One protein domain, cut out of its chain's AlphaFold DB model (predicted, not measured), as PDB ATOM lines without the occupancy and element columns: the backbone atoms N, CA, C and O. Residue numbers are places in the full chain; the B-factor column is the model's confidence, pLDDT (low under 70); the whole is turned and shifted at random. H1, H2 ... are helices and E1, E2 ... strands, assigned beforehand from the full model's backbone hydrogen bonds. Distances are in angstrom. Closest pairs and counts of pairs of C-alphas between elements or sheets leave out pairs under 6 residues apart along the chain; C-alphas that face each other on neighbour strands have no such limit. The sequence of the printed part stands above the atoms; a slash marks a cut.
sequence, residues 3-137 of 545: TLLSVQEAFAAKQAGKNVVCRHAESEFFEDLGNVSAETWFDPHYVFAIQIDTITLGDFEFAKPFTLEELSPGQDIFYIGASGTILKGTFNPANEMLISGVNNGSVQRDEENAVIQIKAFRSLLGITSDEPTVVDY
ATOM      1  N   THR A   3     -46.037  41.554   5.531       83.88
ATOM      2  CA  THR A   3     -44.767  41.528   6.281       83.88
ATOM      3  C   THR A   3     -43.774  42.471   5.617       83.88
ATOM      4  O   THR A   3     -43.394  42.232   4.473       83.88
ATOM      5  N   LEU A   4     -43.372  43.543   6.312       88.44
ATOM      6  CA  LEU A   4     -42.442  44.550   5.785       88.44
ATOM      7  C   LEU A   4     -41.052  43.961   5.525       88.44
ATOM      8  O   LEU A   4     -40.563  43.154   6.312       88.44
ATOM      9  N   LEU A   5     -40.418  44.416   4.447       88.12
ATOM     10  CA  LEU A   5     -39.107  43.968   3.990       88.12
ATOM     11  C   LEU A   5     -38.180  45.153   3.713       88.12
ATOM     12  O   LEU A   5     -38.617  46.218   3.266       88.12
ATOM     13  N   SER A   6     -36.879  44.936   3.894       88.62
ATOM     14  CA  SER A   6     -35.865  45.781   3.260       88.62
ATOM     15  C   SER A   6     -35.886  45.610   1.737       88.62
ATOM     16  O   SER A   6     -36.390  44.620   1.209       88.62
ATOM     17  N   VAL A   7     -35.289  46.556   1.009       88.50
ATOM     18  CA  VAL A   7     -35.202  46.497  -0.462       88.50
ATOM     19  C   VAL A   7     -34.493  45.218  -0.928       88.50
ATOM     20  O   VAL A   7     -34.936  44.564  -1.870       88.50
ATOM     21  N   GLN A   8     -33.414  44.823  -0.246       88.06
ATOM     22  CA  GLN A   8     -32.656  43.613  -0.561       88.06
ATOM     23  C   GLN A   8     -33.488  42.346  -0.329       88.06
ATOM     24  O   GLN A   8     -33.497  41.453  -1.175       88.06
ATOM     25  N   GLU A   9     -34.216  42.277   0.786       88.94
ATOM     26  CA  GLU A   9     -35.105  41.149   1.088       88.94
ATOM     27  C   GLU A   9     -36.292  41.096   0.128       88.94
ATOM     28  O   GLU A   9     -36.662  40.016  -0.318       88.94
ATOM     29  N   ALA A  10     -36.861  42.246  -0.242       89.38
ATOM     30  CA  ALA A  10     -37.943  42.344  -1.215       89.38
ATOM     31  C   ALA A  10     -37.503  41.852  -2.594       89.38
ATOM     32  O   ALA A  10     -38.234  41.116  -3.258       89.38
ATOM     33  N   PHE A  11     -36.282  42.195  -3.005       88.38
ATOM     34  CA  PHE A  11     -35.726  41.732  -4.268       88.38
ATOM     35  C   PHE A  11     -35.498  40.216  -4.252       88.38
ATOM     36  O   PHE A  11     -35.933  39.520  -5.168       88.38
ATOM     37  N   ALA A  12     -34.900  39.686  -3.179       88.50
ATOM     38  CA  ALA A  12     -34.704  38.248  -3.001       88.50
ATOM     39  C   ALA A  12     -36.040  37.484  -2.935       88.50
ATOM     40  O   ALA A  12     -36.196  36.449  -3.579       88.50
ATOM     41  N   ALA A  13     -37.031  38.016  -2.216       85.25
ATOM     42  CA  ALA A  13     -38.370  37.444  -2.119       85.25
ATOM     43  C   ALA A  13     -39.071  37.412  -3.483       85.25
ATOM     44  O   ALA A  13     -39.665  36.395  -3.837       85.25
ATOM     45  N   LYS A  14     -38.951  38.482  -4.280       87.12
ATOM     46  CA  LYS A  14     -39.512  38.529  -5.635       87.12
ATOM     47  C   LYS A  14     -38.818  37.539  -6.572       87.12
ATOM     48  O   LYS A  14     -39.495  36.885  -7.358       87.12
ATOM     49  N   GLN A  15     -37.494  37.385  -6.469       86.00
ATOM     50  CA  GLN A  15     -36.746  36.360  -7.212       86.00
ATOM     51  C   GLN A  15     -37.145  34.934  -6.814       86.00
ATOM     52  O   GLN A  15     -37.195  34.058  -7.672       86.00
ATOM     53  N   ALA A  16     -37.478  34.715  -5.542       79.50
ATOM     54  CA  ALA A  16     -38.016  33.456  -5.033       79.50
ATOM     55  C   ALA A  16     -39.509  33.244  -5.365       79.50
ATOM     56  O   ALA A  16     -40.121  32.319  -4.841       79.50
ATOM     57  N   GLY A  17     -40.118  34.100  -6.196       81.38
ATOM     58  CA  GLY A  17     -41.509  33.965  -6.636       81.38
ATOM     59  C   GLY A  17     -42.564  34.406  -5.616       81.38
ATOM     60  O   GLY A  17     -43.752  34.209  -5.862       81.38
ATOM     61  N   LYS A  18     -42.175  35.024  -4.491       84.12
ATOM     62  CA  LYS A  18     -43.128  35.494  -3.472       84.12
ATOM     63  C   LYS A  18     -43.922  36.707  -3.966       84.12
ATOM     64  O   LYS A  18     -43.433  37.520  -4.761       84.12
ATOM     65  N   ASN A  19     -45.139  36.859  -3.445       88.75
ATOM     66  CA  ASN A  19     -46.007  37.990  -3.755       88.75
ATOM     67  C   ASN A  19     -45.532  39.261  -3.030       88.75
ATOM     68  O   ASN A  19     -45.936  39.549  -1.905       88.75
ATOM     69  N   VAL A  20     -44.600  39.985  -3.652       91.56
ATOM     70  CA  VAL A  20     -44.079  41.255  -3.132       91.56
ATOM     71  C   VAL A  20     -44.905  42.417  -3.675       91.56
ATOM     72  O   VAL A  20     -45.064  42.552  -4.889       91.56
ATOM     73  N   VAL A  21     -45.351  43.271  -2.760       93.69
ATOM     74  CA  VAL A  21     -46.066  44.525  -3.007       93.69
ATOM     75  C   VAL A  21     -45.279  45.698  -2.434       93.69
ATOM     76  O   VAL A  21     -44.374  45.523  -1.610       93.69
ATOM     77  N   CYS A  22     -45.614  46.911  -2.856       93.94
ATOM     78  CA  CYS A  22     -44.981  48.122  -2.348       93.94
ATOM     79  C   CYS A  22     -46.012  49.203  -2.049       93.94
ATOM     80  O   CYS A  22     -47.131  49.167  -2.545       93.94
ATOM     81  N   ARG A  23     -45.639  50.178  -1.231       93.12
ATOM     82  CA  ARG A  23     -46.406  51.412  -1.070       93.12
ATOM     83  C   ARG A  23     -45.471  52.571  -0.831       93.12
ATOM     84  O   ARG A  23     -44.391  52.393  -0.265       93.12
ATOM     85  N   HIS A  24     -45.926  53.764  -1.180       91.81
ATOM     86  CA  HIS A  24     -45.306  54.972  -0.664       91.81
ATOM     87  C   HIS A  24     -45.465  55.008   0.865       91.81
ATOM     88  O   HIS A  24     -46.508  54.612   1.392       91.81
ATOM     89  N   ALA A  25     -44.456  55.486   1.591       86.50
ATOM     90  CA  ALA A  25     -44.416  55.480   3.053       86.50
ATOM     91  C   ALA A  25     -45.619  56.207   3.681       86.50
ATOM     92  O   ALA A  25     -46.084  55.809   4.749       86.50
ATOM     93  N   GLU A  26     -46.144  57.215   2.981       83.62
ATOM     94  CA  GLU A  26     -47.318  58.009   3.373       83.62
ATOM     95  C   GLU A  26     -48.668  57.405   2.939       83.62
ATOM     96  O   GLU A  26     -49.711  57.876   3.383       83.62
ATOM     97  N   SER A  27     -48.677  56.383   2.076       86.31
ATOM     98  CA  SER A  27     -49.900  55.672   1.675       86.31
ATOM     99  C   SER A  27     -50.202  54.542   2.653       86.31
ATOM    100  O   SER A  27     -49.287  53.856   3.095       86.31
ATOM    101  N   GLU A  28     -51.472  54.288   2.956       84.00
ATOM    102  CA  GLU A  28     -51.891  53.116   3.742       84.00
ATOM    103  C   GLU A  28     -52.072  51.859   2.876       84.00
ATOM    104  O   GLU A  28     -52.062  50.740   3.391       84.00
ATOM    105  N   PHE A  29     -52.199  52.028   1.558       87.12
ATOM    106  CA  PHE A  29     -52.516  50.950   0.626       87.12
ATOM    107  C   PHE A  29     -51.266  50.444  -0.085       87.12
ATOM    108  O   PHE A  29     -50.478  51.233  -0.606       87.12
ATOM    109  N   PHE A  30     -51.115  49.120  -0.108       90.62
ATOM    110  CA  PHE A  30     -50.113  48.432  -0.914       90.62
ATOM    111  C   PHE A  30     -50.601  48.248  -2.351       90.62
ATOM    112  O   PHE A  30     -51.762  47.925  -2.592       90.62
ATOM    113  N   GLU A  31     -49.686  48.443  -3.290       90.44
ATOM    114  CA  GLU A  31     -49.869  48.294  -4.726       90.44
ATOM    115  C   GLU A  31     -48.961  47.181  -5.263       90.44
ATOM    116  O   GLU A  31     -47.852  46.942  -4.768       90.44
ATOM    117  N   ASP A  32     -49.438  46.501  -6.305       90.44
ATOM    118  CA  ASP A  32     -48.658  45.501  -7.029       90.44
ATOM    119  C   ASP A  32     -47.439  46.148  -7.704       90.44
ATOM    120  O   ASP A  32     -47.528  47.232  -8.287       90.44
ATOM    121  N   LEU A  33     -46.297  45.456  -7.671       89.25
ATOM    122  CA  LEU A  33     -45.060  45.919  -8.300       89.25
ATOM    123  C   LEU A  33     -45.187  46.167  -9.816       89.25
ATOM    124  O   LEU A  33     -44.419  46.952 -10.362       89.25
ATOM    125  N   GLY A  34     -46.125  45.511 -10.502       87.75
ATOM    126  CA  GLY A  34     -46.427  45.726 -11.918       87.75
ATOM    127  C   GLY A  34     -47.151  47.043 -12.211       87.75
ATOM    128  O   GLY A  34     -47.155  47.482 -13.361       87.75
ATOM    129  N   ASN A  35     -47.721  47.689 -11.188       90.38
ATOM    130  CA  ASN A  35     -48.425  48.967 -11.313       90.38
ATOM    131  C   ASN A  35     -47.529  50.180 -11.016       90.38
ATOM    132  O   ASN A  35     -47.939  51.314 -11.260       90.38
ATOM    133  N   VAL A  36     -46.305  49.956 -10.531       87.69
ATOM    134  CA  VAL A  36     -45.345  51.014 -10.192       87.69
ATOM    135  C   VAL A  36     -44.126  50.995 -11.120       87.69
ATOM    136  O   VAL A  36     -43.819  50.000 -11.777       87.69
ATOM    137  N   SER A  37     -43.402  52.115 -11.191       90.50
ATOM    138  CA  SER A  37     -42.170  52.217 -11.989       90.50
ATOM    139  C   SER A  37     -41.049  51.348 -11.409       90.50
ATOM    140  O   SER A  37     -40.943  51.185 -10.194       90.50
ATOM    141  N   ALA A  38     -40.127  50.871 -12.252       87.69
ATOM    142  CA  ALA A  38     -38.909  50.196 -11.795       87.69
ATOM    143  C   ALA A  38     -38.012  51.096 -10.918       87.69
ATOM    144  O   ALA A  38     -37.234  50.592 -10.111       87.69
ATOM    145  N   GLU A  39     -38.143  52.422 -11.035       88.50
ATOM    146  CA  GLU A  39     -37.420  53.388 -10.196       88.50
ATOM    147  C   GLU A  39     -37.800  53.285  -8.709       88.50
ATOM    148  O   GLU A  39     -36.989  53.621  -7.849       88.50
ATOM    149  N   THR A  40     -38.978  52.729  -8.402       89.75
ATOM    150  CA  THR A  40     -39.489  52.517  -7.037       89.75
ATOM    151  C   THR A  40     -38.525  51.708  -6.168       89.75
ATOM    152  O   THR A  40     -38.399  51.965  -4.976       89.75
ATOM    153  N   TRP A  41     -37.773  50.770  -6.758       87.62
ATOM    154  CA  TRP A  41     -36.753  49.975  -6.058       87.62
ATOM    155  C   TRP A  41     -35.602  50.805  -5.478       87.62
ATOM    156  O   TRP A  41     -34.887  50.328  -4.598       87.62
ATOM    157  N   PHE A  42     -35.408  52.026  -5.975       88.75
ATOM    158  CA  PHE A  42     -34.329  52.921  -5.570       88.75
ATOM    159  C   PHE A  42     -34.832  54.133  -4.775       88.75
ATOM    160  O   PHE A  42     -34.009  54.924  -4.308       88.75
ATOM    161  N   ASP A  43     -36.149  54.289  -4.609       88.81
ATOM    162  CA  ASP A  43     -36.737  55.394  -3.856       88.81
ATOM    163  C   ASP A  43     -36.849  55.034  -2.362       88.81
ATOM    164  O   ASP A  43     -37.590  54.117  -2.002       88.81
ATOM    165  N   PRO A  44     -36.151  55.753  -1.461       86.06
ATOM    166  CA  PRO A  44     -36.205  55.481  -0.027       86.06
ATOM    167  C   PRO A  44     -37.568  55.787   0.613       86.06
ATOM    168  O   PRO A  44     -37.785  55.408   1.762       86.06
ATOM    169  N   HIS A  45     -38.476  56.473  -0.088       89.06
ATOM    170  CA  HIS A  45     -39.833  56.735   0.395       89.06
ATOM    171  C   HIS A  45     -40.801  55.594   0.089       89.06
ATOM    172  O   HIS A  45     -41.955  55.670   0.501       89.06
ATOM    173  N   TYR A  46     -40.369  54.536  -0.597       90.19
ATOM    174  CA  TYR A  46     -41.172  53.334  -0.771       90.19
ATOM    175  C   TYR A  46     -40.775  52.250   0.221       90.19
ATOM    176  O   TYR A  46     -39.602  52.010   0.502       90.19
ATOM    177  N   VAL A  47     -41.792  51.571   0.741       92.50
ATOM    178  CA  VAL A  47     -41.639  50.396   1.594       92.50
ATOM    179  C   VAL A  47     -42.208  49.180   0.884       92.50
ATOM    180  O   VAL A  47     -43.244  49.252   0.219       92.50
ATOM    181  N   PHE A  48     -41.521  48.055   1.034       93.25
ATOM    182  CA  PHE A  48     -41.877  46.792   0.404       93.25
ATOM    183  C   PHE A  48     -42.417  45.827   1.449       93.25
ATOM    184  O   PHE A  48     -42.032  45.882   2.619       93.25
ATOM    185  N   ALA A  49     -43.308  44.936   1.035       90.62
ATOM    186  CA  ALA A  49     -43.818  43.880   1.889       90.62
ATOM    187  C   ALA A  49     -44.142  42.620   1.089       90.62
ATOM    188  O   ALA A  49     -44.450  42.694  -0.097       90.62
ATOM    189  N   ILE A  50     -44.128  41.464   1.751       88.75
ATOM    190  CA  ILE A  50     -44.798  40.269   1.227       88.75
ATOM    191  C   ILE A  50     -46.277  40.377   1.569       88.75
ATOM    192  O   ILE A  50     -46.631  40.489   2.746       88.75
ATOM    193  N   GLN A  51     -47.123  40.327   0.547       89.56
ATOM    194  CA  GLN A  51     -48.550  40.123   0.712       89.56
ATOM    195  C   GLN A  51     -48.801  38.639   0.966       89.56
ATOM    196  O   GLN A  51     -48.464  37.782   0.151       89.56
ATOM    197  N   ILE A  52     -49.370  38.346   2.130       87.38
ATOM    198  CA  ILE A  52     -49.781  36.999   2.514       87.38
ATOM    199  C   ILE A  52     -51.256  36.854   2.160       87.38
ATOM    200  O   ILE A  52     -52.088  37.622   2.668       87.38
ATOM    201  N   ASP A  53     -51.547  35.872   1.309       88.38
ATOM    202  CA  ASP A  53     -52.905  35.482   0.934       88.38
ATOM    203  C   ASP A  53     -53.713  35.101   2.178       88.38
ATOM    204  O   ASP A  53     -53.186  34.485   3.109       88.38
ATOM    205  N   THR A  54     -54.997  35.449   2.199       91.38
ATOM    206  CA  THR A  54     -55.923  35.089   3.278       91.38
ATOM    207  C   THR A  54     -56.966  34.085   2.793       91.38
ATOM    208  O   THR A  54     -57.251  33.967   1.601       91.38
ATOM    209  N   ILE A  55     -57.502  33.313   3.733       92.75
ATOM    210  CA  ILE A  55     -58.608  32.380   3.549       92.75
ATOM    211  C   ILE A  55     -59.783  32.909   4.365       92.75
ATOM    212  O   ILE A  55     -59.647  33.166   5.562       92.75
ATOM    213  N   THR A  56     -60.941  33.025   3.719       94.69
ATOM    214  CA  THR A  56     -62.212  33.337   4.379       94.69
ATOM    215  C   THR A  56     -63.025  32.057   4.537       94.69
ATOM    216  O   THR A  56     -63.301  31.368   3.554       94.69
ATOM    217  N   LEU A  57     -63.412  31.728   5.771       93.25
ATOM    218  CA  LEU A  57     -64.226  30.559   6.094       93.25
ATOM    219  C   LEU A  57     -65.324  30.952   7.091       93.25
ATOM    220  O   LEU A  57     -65.069  31.119   8.283       93.25
ATOM    221  N   GLY A  58     -66.555  31.102   6.593       90.06
ATOM    222  CA  GLY A  58     -67.643  31.707   7.367       90.06
ATOM    223  C   GLY A  58     -67.315  33.162   7.713       90.06
ATOM    224  O   GLY A  58     -66.885  33.913   6.842       90.06
ATOM    225  N   ASP A  59     -67.466  33.527   8.986       90.81
ATOM    226  CA  ASP A  59     -67.148  34.868   9.504       90.81
ATOM    227  C   ASP A  59     -65.665  35.038   9.896       90.81
ATOM    228  O   ASP A  59     -65.277  36.059  10.465       90.81
ATOM    229  N   PHE A  60     -64.828  34.031   9.633       93.94
ATOM    230  CA  PHE A  60     -63.412  34.043   9.989       93.94
ATOM    231  C   PHE A  60     -62.540  34.327   8.768       93.94
ATOM    232  O   PHE A  60     -62.723  33.731   7.707       93.94
ATOM    233  N   GLU A  61     -61.537  35.182   8.948       94.50
ATOM    234  CA  GLU A  61     -60.487  35.439   7.966       94.50
ATOM    235  C   GLU A  61     -59.119  35.225   8.619       94.50
ATOM    236  O   GLU A  61     -58.828  35.809   9.662       94.50
ATOM    237  N   PHE A  62     -58.284  34.378   8.019       94.50
ATOM    238  CA  PHE A  62     -56.934  34.087   8.506       94.50
ATOM    239  C   PHE A  62     -55.945  33.940   7.349       94.50
ATOM    240  O   PHE A  62     -56.322  33.683   6.209       94.50
ATOM    241  N   ALA A  63     -54.658  34.116   7.629       93.06
ATOM    242  CA  ALA A  63     -53.583  33.945   6.664       93.06
ATOM    243  C   ALA A  63     -53.511  32.500   6.155       93.06
ATOM    244  O   ALA A  63     -53.698  31.542   6.906       93.06
ATOM    245  N   LYS A  64     -53.174  32.330   4.879       93.69
ATOM    246  CA  LYS A  64     -52.915  31.014   4.303       93.69
ATOM    247  C   LYS A  64     -51.773  30.325   5.079       93.69
ATOM    248  O   LYS A  64     -50.725  30.966   5.269       93.69
ATOM    249  N   PRO A  65     -51.957  29.056   5.508       94.56
ATOM    250  CA  PRO A  65     -50.929  28.284   6.206       94.56
ATOM    251  C   PRO A  65     -49.607  28.236   5.436       94.56
ATOM    252  O   PRO A  65     -49.579  28.463   4.223       94.56
ATOM    253  N   PHE A  66     -48.513  27.927   6.132       93.06
ATOM    254  CA  PHE A  66     -47.213  27.748   5.483       93.06
ATOM    255  C   PHE A  66     -47.254  26.641   4.425       93.06
ATOM    256  O   PHE A  66     -47.903  25.612   4.613       93.06
ATOM    257  N   THR A  67     -46.477  26.818   3.358       91.19
ATOM    258  CA  THR A  67     -46.019  25.714   2.503       91.19
ATOM    259  C   THR A  67     -44.577  25.349   2.862       91.19
ATOM    260  O   THR A  67     -43.852  26.148   3.460       91.19
ATOM    261  N   LEU A  68     -44.130  24.143   2.495       88.50
ATOM    262  CA  LEU A  68     -42.759  23.699   2.787       88.50
ATOM    263  C   LEU A  68     -41.696  24.608   2.153       88.50
ATOM    264  O   LEU A  68     -40.650  24.833   2.748       88.50
ATOM    265  N   GLU A  69     -41.980  25.167   0.978       86.75
ATOM    266  CA  GLU A  69     -41.083  26.064   0.237       86.75
ATOM    267  C   GLU A  69     -40.860  27.412   0.941       86.75
ATOM    268  O   GLU A  69     -39.858  28.091   0.715       86.75
ATOM    269  N   GLU A  70     -41.792  27.817   1.805       84.31
ATOM    270  CA  GLU A  70     -41.715  29.076   2.541       84.31
ATOM    271  C   GLU A  70     -40.961  28.960   3.868       84.31
ATOM    272  O   GLU A  70     -40.585  29.993   4.434       84.31
ATOM    273  N   LEU A  71     -40.768  27.736   4.366       88.25
ATOM    274  CA  LEU A  71     -40.214  27.463   5.684       88.25
ATOM    275  C   LEU A  71     -38.701  27.259   5.636       88.25
ATOM    276  O   LEU A  71     -38.168  26.495   4.835       88.25
ATOM    277  N   SER A  72     -38.005  27.919   6.557       86.06
ATOM    278  CA  SER A  72     -36.578  27.705   6.805       86.06
ATOM    279  C   SER A  72     -36.359  26.908   8.097       86.06
ATOM    280  O   SER A  72     -37.116  27.084   9.055       86.06
ATOM    281  N   PRO A  73     -35.325  26.047   8.178       89.06
ATOM    282  CA  PRO A  73     -35.007  25.329   9.410       89.06
ATOM    283  C   PRO A  73     -34.805  26.291  10.589       89.06
ATOM    284  O   PRO A  73     -34.090  27.286  10.465       89.06
ATOM    285  N   GLY A  74     -35.423  25.987  11.729       86.06
ATOM    286  CA  GLY A  74     -35.367  26.805  12.942       86.06
ATOM    287  C   GLY A  74     -36.343  27.987  12.981       86.06
ATOM    288  O   GLY A  74     -36.326  28.731  13.955       86.06
ATOM    289  N   GLN A  75     -37.185  28.176  11.961       89.19
ATOM    290  CA  GLN A  75     -38.176  29.254  11.921       89.19
ATOM    291  C   GLN A  75     -39.321  29.017  12.915       89.19
ATOM    292  O   GLN A  75     -39.826  27.900  13.001       89.19
ATOM    293  N   ASP A  76     -39.757  30.058  13.628       93.50
ATOM    294  CA  ASP A  76     -40.908  29.981  14.536       93.50
ATOM    295  C   ASP A  76     -42.193  29.615  13.781       93.50
ATOM    296  O   ASP A  76     -42.509  30.190  12.735       93.50
ATOM    297  N   ILE A  77     -42.934  28.655  14.332       95.75
ATOM    298  CA  ILE A  77     -44.177  28.123  13.777       95.75
ATOM    299  C   ILE A  77     -45.211  27.845  14.870       95.75
ATOM    300  O   ILE A  77     -44.882  27.588  16.032       95.75
ATOM    301  N   PHE A  78     -46.477  27.832  14.458       97.06
ATOM    302  CA  PHE A  78     -47.619  27.467  15.289       97.06
ATOM    303  C   PHE A  78     -48.333  26.271  14.664       97.06
ATOM    304  O   PHE A  78     -49.066  26.406  13.687       97.06
ATOM    305  N   TYR A  79     -48.092  25.081  15.205       96.12
ATOM    306  CA  TYR A  79     -48.691  23.839  14.731       96.12
ATOM    307  C   TYR A  79     -50.036  23.598  15.418       96.12
ATOM    308  O   TYR A  79     -50.125  23.562  16.643       96.12
ATOM    309  N   ILE A  80     -51.088  23.387  14.642       95.38
ATOM    310  CA  ILE A  80     -52.440  23.119  15.120       95.38
ATOM    311  C   ILE A  80     -52.610  21.604  15.261       95.38
ATOM    312  O   ILE A  80     -52.750  20.882  14.278       95.38
ATOM    313  N   GLY A  81     -52.598  21.112  16.498       87.62
ATOM    314  CA  GLY A  81     -52.795  19.697  16.798       87.62
ATOM    315  C   GLY A  81     -54.240  19.236  16.621       87.62
ATOM    316  O   GLY A  81     -55.185  20.006  16.784       87.62
ATOM    317  N   ALA A  82     -54.421  17.935  16.377       80.88
ATOM    318  CA  ALA A  82     -55.739  17.317  16.200       80.88
ATOM    319  C   ALA A  82     -56.666  17.463  17.427       80.88
ATOM    320  O   ALA A  82     -57.885  17.497  17.288       80.88
ATOM    321  N   SER A  83     -56.103  17.600  18.632       77.56
ATOM    322  CA  SER A  83     -56.853  17.893  19.863       77.56
ATOM    323  C   SER A  83     -57.333  19.351  19.958       77.56
ATOM    324  O   SER A  83     -58.057  19.710  20.886       77.56
ATOM    325  N   GLY A  84     -56.913  20.213  19.026       76.00
ATOM    326  CA  GLY A  84     -57.121  21.658  19.055       76.00
ATOM    327  C   GLY A  84     -56.160  22.421  19.973       76.00
ATOM    328  O   GLY A  84     -56.392  23.599  20.233       76.00
ATOM    329  N   THR A  85     -55.104  21.769  20.472       90.62
ATOM    330  CA  THR A  85     -53.961  22.447  21.110       90.62
ATOM    331  C   THR A  85     -53.041  23.013  20.034       90.62
ATOM    332  O   THR A  85     -52.745  22.325  19.060       90.62
ATOM    333  N   ILE A  86     -52.569  24.241  20.223       96.31
ATOM    334  CA  ILE A  86     -51.593  24.876  19.341       96.31
ATOM    335  C   ILE A  86     -50.208  24.702  19.967       96.31
ATOM    336  O   ILE A  86     -49.976  25.104  21.104       96.31
ATOM    337  N   LEU A  87     -49.294  24.082  19.233       95.38
ATOM    338  CA  LEU A  87     -47.913  23.863  19.636       95.38
ATOM    339  C   LEU A  87     -47.042  24.952  19.012       95.38
ATOM    340  O   LEU A  87     -46.923  25.034  17.789       95.38
ATOM    341  N   LYS A  88     -46.444  25.793  19.850       96.19
ATOM    342  CA  LYS A  88     -45.504  26.830  19.435       96.19
ATOM    343  C   LYS A  88     -44.086  26.283  19.523       96.19
ATOM    344  O   LYS A  88     -43.663  25.849  20.587       96.19
ATOM    345  N   GLY A  89     -43.339  26.339  18.434       93.62
ATOM    346  CA  GLY A  89     -41.955  25.877  18.419       93.62
ATOM    347  C   GLY A  89     -41.249  26.278  17.139       93.62
ATOM    348  O   GLY A  89     -41.736  27.129  16.399       93.62
ATOM    349  N   THR A  90     -40.105  25.663  16.869       93.88
ATOM    350  CA  THR A  90     -39.298  25.953  15.682       93.88
ATOM    351  C   THR A  90     -39.382  24.826  14.658       93.88
ATOM    352  O   THR A  90     -39.443  23.643  14.997       93.88
ATOM    353  N   PHE A  91     -39.400  25.191  13.378       93.75
ATOM    354  CA  PHE A  91     -39.543  24.244  12.282       93.75
ATOM    355  C   PHE A  91     -38.307  23.350  12.164       93.75
ATOM    356  O   PHE A  91     -37.203  23.815  11.872       93.75
ATOM    357  N   ASN A  92     -38.508  22.049  12.353       89.38
ATOM    358  CA  ASN A  92     -37.495  21.029  12.142       89.38
ATOM    359  C   ASN A  92     -37.846  20.212  10.883       89.38
ATOM    360  O   ASN A  92     -38.773  19.403  10.943       89.38
ATOM    361  N   PRO A  93     -37.117  20.366   9.762       88.31
ATOM    362  CA  PRO A  93     -37.414  19.637   8.529       88.31
ATOM    363  C   PRO A  93     -37.174  18.123   8.641       88.31
ATOM    364  O   PRO A  93     -37.662  17.374   7.803       88.31
ATOM    365  N   ALA A  94     -36.430  17.661   9.654       87.06
ATOM    366  CA  ALA A  94     -36.231  16.237   9.920       87.06
ATOM    367  C   ALA A  94     -37.389  15.606  10.717       87.06
ATOM    368  O   ALA A  94     -37.417  14.392  10.897       87.06
ATOM    369  N   ASN A  95     -38.328  16.412  11.223       85.81
ATOM    370  CA  ASN A  95     -39.483  15.925  11.963       85.81
ATOM    371  C   ASN A  95     -40.632  15.616  10.991       85.81
ATOM    372  O   ASN A  95     -41.306  16.524  10.502       85.81
ATOM    373  N   GLU A  96     -40.873  14.329  10.731       87.62
ATOM    374  CA  GLU A  96     -41.906  13.871   9.790       87.62
ATOM    375  C   GLU A  96     -43.310  14.386  10.147       87.62
ATOM    376  O   GLU A  96     -44.065  14.769   9.255       87.62
ATOM    377  N   MET A  97     -43.642  14.499  11.440       86.44
ATOM    378  CA  MET A  97     -44.939  15.020  11.888       86.44
ATOM    379  C   MET A  97     -45.133  16.490  11.499       86.44
ATOM    380  O   MET A  97     -46.230  16.875  11.081       86.44
ATOM    381  N   LEU A  98     -44.075  17.303  11.574       89.25
ATOM    382  CA  LEU A  98     -44.124  18.684  11.098       89.25
ATOM    383  C   LEU A  98     -44.291  18.746   9.583       89.25
ATOM    384  O   LEU A  98     -45.124  19.514   9.108       89.25
ATOM    385  N   ILE A  99     -43.554  17.924   8.831       92.06
ATOM    386  CA  ILE A  99     -43.680  17.866   7.369       92.06
ATOM    387  C   ILE A  99     -45.117  17.511   6.965       92.06
ATOM    388  O   ILE A  99     -45.723  18.212   6.153       92.06
ATOM    389  N   SER A 100     -45.704  16.480   7.583       91.12
ATOM    390  CA  SER A 100     -47.108  16.121   7.366       91.12
ATOM    391  C   SER A 100     -48.061  17.245   7.772       91.12
ATOM    392  O   SER A 100     -49.009  17.534   7.048       91.12
ATOM    393  N   GLY A 101     -47.809  17.917   8.897       92.25
ATOM    394  CA  GLY A 101     -48.623  19.045   9.347       92.25
ATOM    395  C   GLY A 101     -48.632  20.216   8.373       92.25
ATOM    396  O   GLY A 101     -49.696  20.774   8.114       92.25
ATOM    397  N   VAL A 102     -47.474  20.574   7.809       94.44
ATOM    398  CA  VAL A 102     -47.372  21.637   6.799       94.44
ATOM    399  C   VAL A 102     -48.168  21.252   5.553       94.44
ATOM    400  O   VAL A 102     -49.005  22.028   5.102       94.44
ATOM    401  N   ASN A 103     -47.989  20.026   5.049       92.81
ATOM    402  CA  ASN A 103     -48.722  19.534   3.875       92.81
ATOM    403  C   ASN A 103     -50.242  19.475   4.096       92.81
ATOM    404  O   ASN A 103     -51.012  19.698   3.165       92.81
ATOM    405  N   ASN A 104     -50.675  19.242   5.335       91.38
ATOM    406  CA  ASN A 104     -52.086  19.237   5.724       91.38
ATOM    407  C   ASN A 104     -52.625  20.636   6.078       91.38
ATOM    408  O   ASN A 104     -53.746  20.758   6.568       91.38
ATOM    409  N   GLY A 105     -51.832  21.697   5.894       93.75
ATOM    410  CA  GLY A 105     -52.233  23.072   6.193       93.75
ATOM    411  C   GLY A 105     -52.436  23.358   7.684       93.75
ATOM    412  O   GLY A 105     -53.160  24.284   8.033       93.75
ATOM    413  N   SER A 106     -51.826  22.572   8.571       94.62
ATOM    414  CA  SER A 106     -51.972  22.686  10.031       94.62
ATOM    415  C   SER A 106     -50.904  23.568  10.685       94.62
ATOM    416  O   SER A 106     -50.846  23.635  11.907       94.62
ATOM    417  N   VAL A 107     -50.035  24.230   9.914       96.25
ATOM    418  CA  VAL A 107     -48.928  25.039  10.449       96.25
ATOM    419  C   VAL A 107     -49.076  26.498  10.040       96.25
ATOM    420  O   VAL A 107     -49.116  26.825   8.854       96.25
ATOM    421  N   GLN A 108     -49.128  27.372  11.040       96.12
ATOM    422  CA  GLN A 108     -49.358  28.803  10.894       96.12
ATOM    423  C   GLN A 108     -48.163  29.663  11.283       96.12
ATOM    424  O   GLN A 108     -47.232  29.220  11.961       96.12
ATOM    425  N   ARG A 109     -48.220  30.911  10.809       91.56
ATOM    426  CA  ARG A 109     -47.167  31.935  10.929       91.56
ATOM    427  C   ARG A 109     -47.136  32.602  12.291       91.56
ATOM    428  O   ARG A 109     -46.069  32.979  12.763       91.56
ATOM    429  N   ASP A 110     -48.298  32.719  12.914       93.06
ATOM    430  CA  ASP A 110     -48.480  33.358  14.204       93.06
ATOM    431  C   ASP A 110     -49.653  32.735  14.969       93.06
ATOM    432  O   ASP A 110     -50.458  31.963  14.433       93.06
ATOM    433  N   GLU A 111     -49.710  33.070  16.254       94.88
ATOM    434  CA  GLU A 111     -50.705  32.570  17.196       94.88
ATOM    435  C   GLU A 111     -52.128  32.977  16.811       94.88
ATOM    436  O   GLU A 111     -53.043  32.159  16.882       94.88
ATOM    437  N   GLU A 112     -52.318  34.225  16.382       94.31
ATOM    438  CA  GLU A 112     -53.633  34.776  16.059       94.31
ATOM    439  C   GLU A 112     -54.254  34.018  14.883       94.31
ATOM    440  O   GLU A 112     -55.374  33.515  14.985       94.31
ATOM    441  N   ASN A 113     -53.489  33.821  13.808       95.06
ATOM    442  CA  ASN A 113     -53.915  33.043  12.652       95.06
ATOM    443  C   ASN A 113     -54.151  31.567  12.991       95.06
ATOM    444  O   ASN A 113     -55.118  30.982  12.503       95.06
ATOM    445  N   ALA A 114     -53.329  30.969  13.859       95.69
ATOM    446  CA  ALA A 114     -53.542  29.599  14.325       95.69
ATOM    447  C   ALA A 114     -54.859  29.453  15.106       95.69
ATOM    448  O   ALA A 114     -55.628  28.515  14.870       95.69
ATOM    449  N   VAL A 115     -55.148  30.404  15.998       95.06
ATOM    450  CA  VAL A 115     -56.383  30.449  16.791       95.06
ATOM    451  C   VAL A 115     -57.603  30.683  15.902       95.06
ATOM    452  O   VAL A 115     -58.615  29.998  16.071       95.06
ATOM    453  N   ILE A 116     -57.531  31.615  14.948       95.12
ATOM    454  CA  ILE A 116     -58.634  31.882  14.018       95.12
ATOM    455  C   ILE A 116     -58.891  30.655  13.139       95.12
ATOM    456  O   ILE A 116     -60.042  30.242  13.017       95.12
ATOM    457  N   GLN A 117     -57.849  30.022  12.596       95.56
ATOM    458  CA  GLN A 117     -57.988  28.848  11.733       95.56
ATOM    459  C   GLN A 117     -58.707  27.688  12.438       95.56
ATOM    460  O   GLN A 117     -59.665  27.132  11.896       95.56
ATOM    461  N   ILE A 118     -58.298  27.325  13.661       94.06
ATOM    462  CA  ILE A 118     -58.957  26.233  14.396       94.06
ATOM    463  C   ILE A 118     -60.388  26.609  14.816       94.06
ATOM    464  O   ILE A 118     -61.275  25.752  14.788       94.06
ATOM    465  N   LYS A 119     -60.650  27.881  15.160       92.94
ATOM    466  CA  LYS A 119     -62.009  28.380  15.440       92.94
ATOM    467  C   LYS A 119     -62.894  28.294  14.192       92.94
ATOM    468  O   LYS A 119     -64.023  27.818  14.292       92.94
ATOM    469  N   ALA A 120     -62.361  28.653  13.025       93.81
ATOM    470  CA  ALA A 120     -63.063  28.580  11.752       93.81
ATOM    471  C   ALA A 120     -63.453  27.137  11.393       93.81
ATOM    472  O   ALA A 120     -64.613  26.873  11.078       93.81
ATOM    473  N   PHE A 121     -62.530  26.177  11.531       92.06
ATOM    474  CA  PHE A 121     -62.836  24.761  11.293       92.06
ATOM    475  C   PHE A 121     -63.858  24.193  12.280       92.06
ATOM    476  O   PHE A 121     -64.775  23.481  11.876       92.06
ATOM    477  N   ARG A 122     -63.741  24.520  13.571       90.62
ATOM    478  CA  ARG A 122     -64.724  24.100  14.583       90.62
ATOM    479  C   ARG A 122     -66.113  24.653  14.270       90.62
ATOM    480  O   ARG A 122     -67.083  23.900  14.312       90.62
ATOM    481  N   SER A 123     -66.190  25.927  13.886       90.94
ATOM    482  CA  SER A 123     -67.438  26.573  13.478       90.94
ATOM    483  C   SER A 123     -68.047  25.915  12.239       90.94
ATOM    484  O   SER A 123     -69.248  25.662  12.224       90.94
ATOM    485  N   LEU A 124     -67.233  25.589  11.229       91.75
ATOM    486  CA  LEU A 124     -67.683  24.890  10.019       91.75
ATOM    487  C   LEU A 124     -68.314  23.526  10.339       91.75
ATOM    488  O   LEU A 124     -69.287  23.129   9.704       91.75
ATOM    489  N   LEU A 125     -67.775  22.819  11.336       90.44
ATOM    490  CA  LEU A 125     -68.259  21.508  11.777       90.44
ATOM    491  C   LEU A 125     -69.400  21.582  12.810       90.44
ATOM    492  O   LEU A 125     -69.853  20.543  13.283       90.44
ATOM    493  N   GLY A 126     -69.850  22.781  13.197       88.75
ATOM    494  CA  GLY A 126     -70.868  22.964  14.240       88.75
ATOM    495  C   GLY A 126     -70.392  22.598  15.652       88.75
ATOM    496  O   GLY A 126     -71.207  22.357  16.543       88.75
ATOM    497  N   ILE A 127     -69.078  22.537  15.878       86.50
ATOM    498  CA  ILE A 127     -68.479  22.180  17.167       86.50
ATOM    499  C   ILE A 127     -68.244  23.452  17.979       86.50
ATOM    500  O   ILE A 127     -67.483  24.332  17.582       86.50
ATOM    501  N   THR A 128     -68.840  23.517  19.169       78.94
ATOM    502  CA  THR A 128     -68.549  24.574  20.148       78.94
ATOM    503  C   THR A 128     -67.529  24.046  21.154       78.94
ATOM    504  O   THR A 128     -67.757  23.017  21.786       78.94
ATOM    505  N   SER A 129     -66.382  24.712  21.283       77.19
ATOM    506  CA  SER A 129     -65.278  24.301  22.160       77.19
ATOM    507  C   SER A 129     -64.629  25.528  22.802       77.19
ATOM    508  O   SER A 129     -64.743  26.631  22.265       77.19
ATOM    509  N   ASP A 130     -63.952  25.326  23.934       81.06
ATOM    510  CA  ASP A 130     -63.200  26.364  24.640       81.06
ATOM    511  C   ASP A 130     -62.066  26.945  23.774       81.06
ATOM    512  O   ASP A 130     -61.668  26.379  22.742       81.06
ATOM    513  N   GLU A 131     -61.534  28.093  24.204       85.06
ATOM    514  CA  GLU A 131     -60.429  28.744  23.503       85.06
ATOM    515  C   GLU A 131     -59.219  27.804  23.357       85.06
ATOM    516  O   GLU A 131     -58.862  27.109  24.314       85.06
ATOM    517  N   PRO A 132     -58.584  27.760  22.168       89.38
ATOM    518  CA  PRO A 132     -57.412  26.926  21.939       89.38
ATOM    519  C   PRO A 132     -56.297  27.269  22.925       89.38
ATOM    520  O   PRO A 132     -55.955  28.435  23.116       89.38
ATOM    521  N   THR A 133     -55.700  26.250  23.533       91.38
ATOM    522  CA  THR A 133     -54.521  26.425  24.380       91.38
ATOM    523  C   THR A 133     -53.261  26.422  23.530       91.38
ATOM    524  O   THR A 133     -53.075  25.508  22.725       91.38
ATOM    525  N   VAL A 134     -52.382  27.395  23.759       93.75
ATOM    526  CA  VAL A 134     -51.067  27.492  23.117       93.75
ATOM    527  C   VAL A 134     -50.003  26.994  24.093       93.75
ATOM    528  O   VAL A 134     -49.983  27.408  25.255       93.75
ATOM    529  N   VAL A 135     -49.150  26.075  23.647       93.00
ATOM    530  CA  VAL A 135     -48.127  25.419  24.471       93.00
ATOM    531  C   VAL A 135     -46.790  25.458  23.741       93.00
ATOM    532  O   VAL A 135     -46.723  25.085  22.573       93.00
ATOM    533  N   ASP A 136     -45.727  25.880  24.430       92.00
ATOM    534  CA  ASP A 136     -44.366  25.785  23.898       92.00
ATOM    535  C   ASP A 136     -43.965  24.308  23.754       92.00
ATOM    536  O   ASP A 136     -44.123  23.510  24.683       92.00
ATOM    537  N   TYR A 137     -43.453  23.941  22.586       89.31
ATOM    538  CA  TYR A 137     -43.130  22.571  22.215       89.31
ATOM    539  C   TYR A 137     -41.799  22.514  21.464       89.31
ATOM    540  O   TYR A 137     -41.552  23.292  20.542       89.31
TER     541      TYR A 137
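This is residues 3 to 137 of the 545 residues of an uncharacterized protein of Acinetobacter sp. 2JN-4 (UniProt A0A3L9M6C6). Two lobes are joined by one extended stretch, where E3 runs on into E4 across residues 52 and 53. The first lobe is a small sheet of E1, E3 and E2 with H1 over one face and short H2 grazing it; in the second, H4 packs on both the E4 and E5 hairpin and the small sheet E6, E7, E8, which H3 only grazes. The printed part has 135 residues with four named helices and eight named strands, in the order E1 H1 E2 H2 E3 E4 E5 E6 E7 H3 H4 E8, a mixed class. In the first sheet E2 and E3 are antiparallel; the sheet E6, E7, E8 is mixed. The whole is only just loose, close to compact, with a radius of gyration of the C-alphas of 17.3 A and spans of 50 by 36 by 21 A.

E1, residues 3 to 5, begins at C-alpha 3 (-44.767, 41.528, 6.281). H1 is residues 7 to 15, 12.3 A long, E2 20 to 24, 14.0 A, H2 38 to 42, and E3 46 to 51, 15.2 A. E4 is residues 54 to 57 and E5 60 to 63. E6 is residues 76 to 80, 13.4 A, and E7 86 to 90, 12.9 A. H3 is residues 96 to 103, 10.7 A. H4, residues 111 to 124, is 20.0 A long and begins at C-alpha 111 (-50.705, 32.570, 17.196). E8, residues 134 to 136, ends at C-alpha 136 (-44.366, 25.785, 23.898).

E1 meets E3 only at a point, the facing C-alphas 4 and 49 being 4.2 A apart. E3 and E2 are antiparallel, with N 21 and O 49 2.9 A apart, within hydrogen-bond range. H1 is on this sheet at a height of 8.4 A, over E3 and slantwise to it at 33 degrees on the local plane; the closest C-alphas, of Ala 10 and Phe 48, are 6.2 A apart. E3 runs on into E4 at 42 degrees. The hairpin E4 and E5 has N 55 and O 62 at 2.8 A; the closest C-alphas of E5 and H4, of Phe 62 and Asn 113, are 5.2 A apart. The hairpin E6 and E7 has N 77 and O 89 at 2.8 A; E7 and E8 are parallel, with N 135 and O 86 at 2.8 A. E7, H3, H4 and E8 form a strand-helix-strand unit, two parallel neighbour strands with helices between. H4 makes two layers with this sheet, helix on one face, at a height of 8.9 A, along E6 at 15 degrees on the local plane; the closest C-alphas of H4 and E6, of Glu 111 and Phe 78, are 6.3 A apart. Every O i to N i+4 pair is within range in H1, H3 and H4; H2 has 0 of 1, but 2 of 2 O i to N i+3 pairs.

The C-alphas farthest apart, of Glu 39 and Thr 128, are 52.2 A apart. The printed part has no cut. The long links are E2 to H2 and E5 to E6. No printed residue is under 70 in pLDDT.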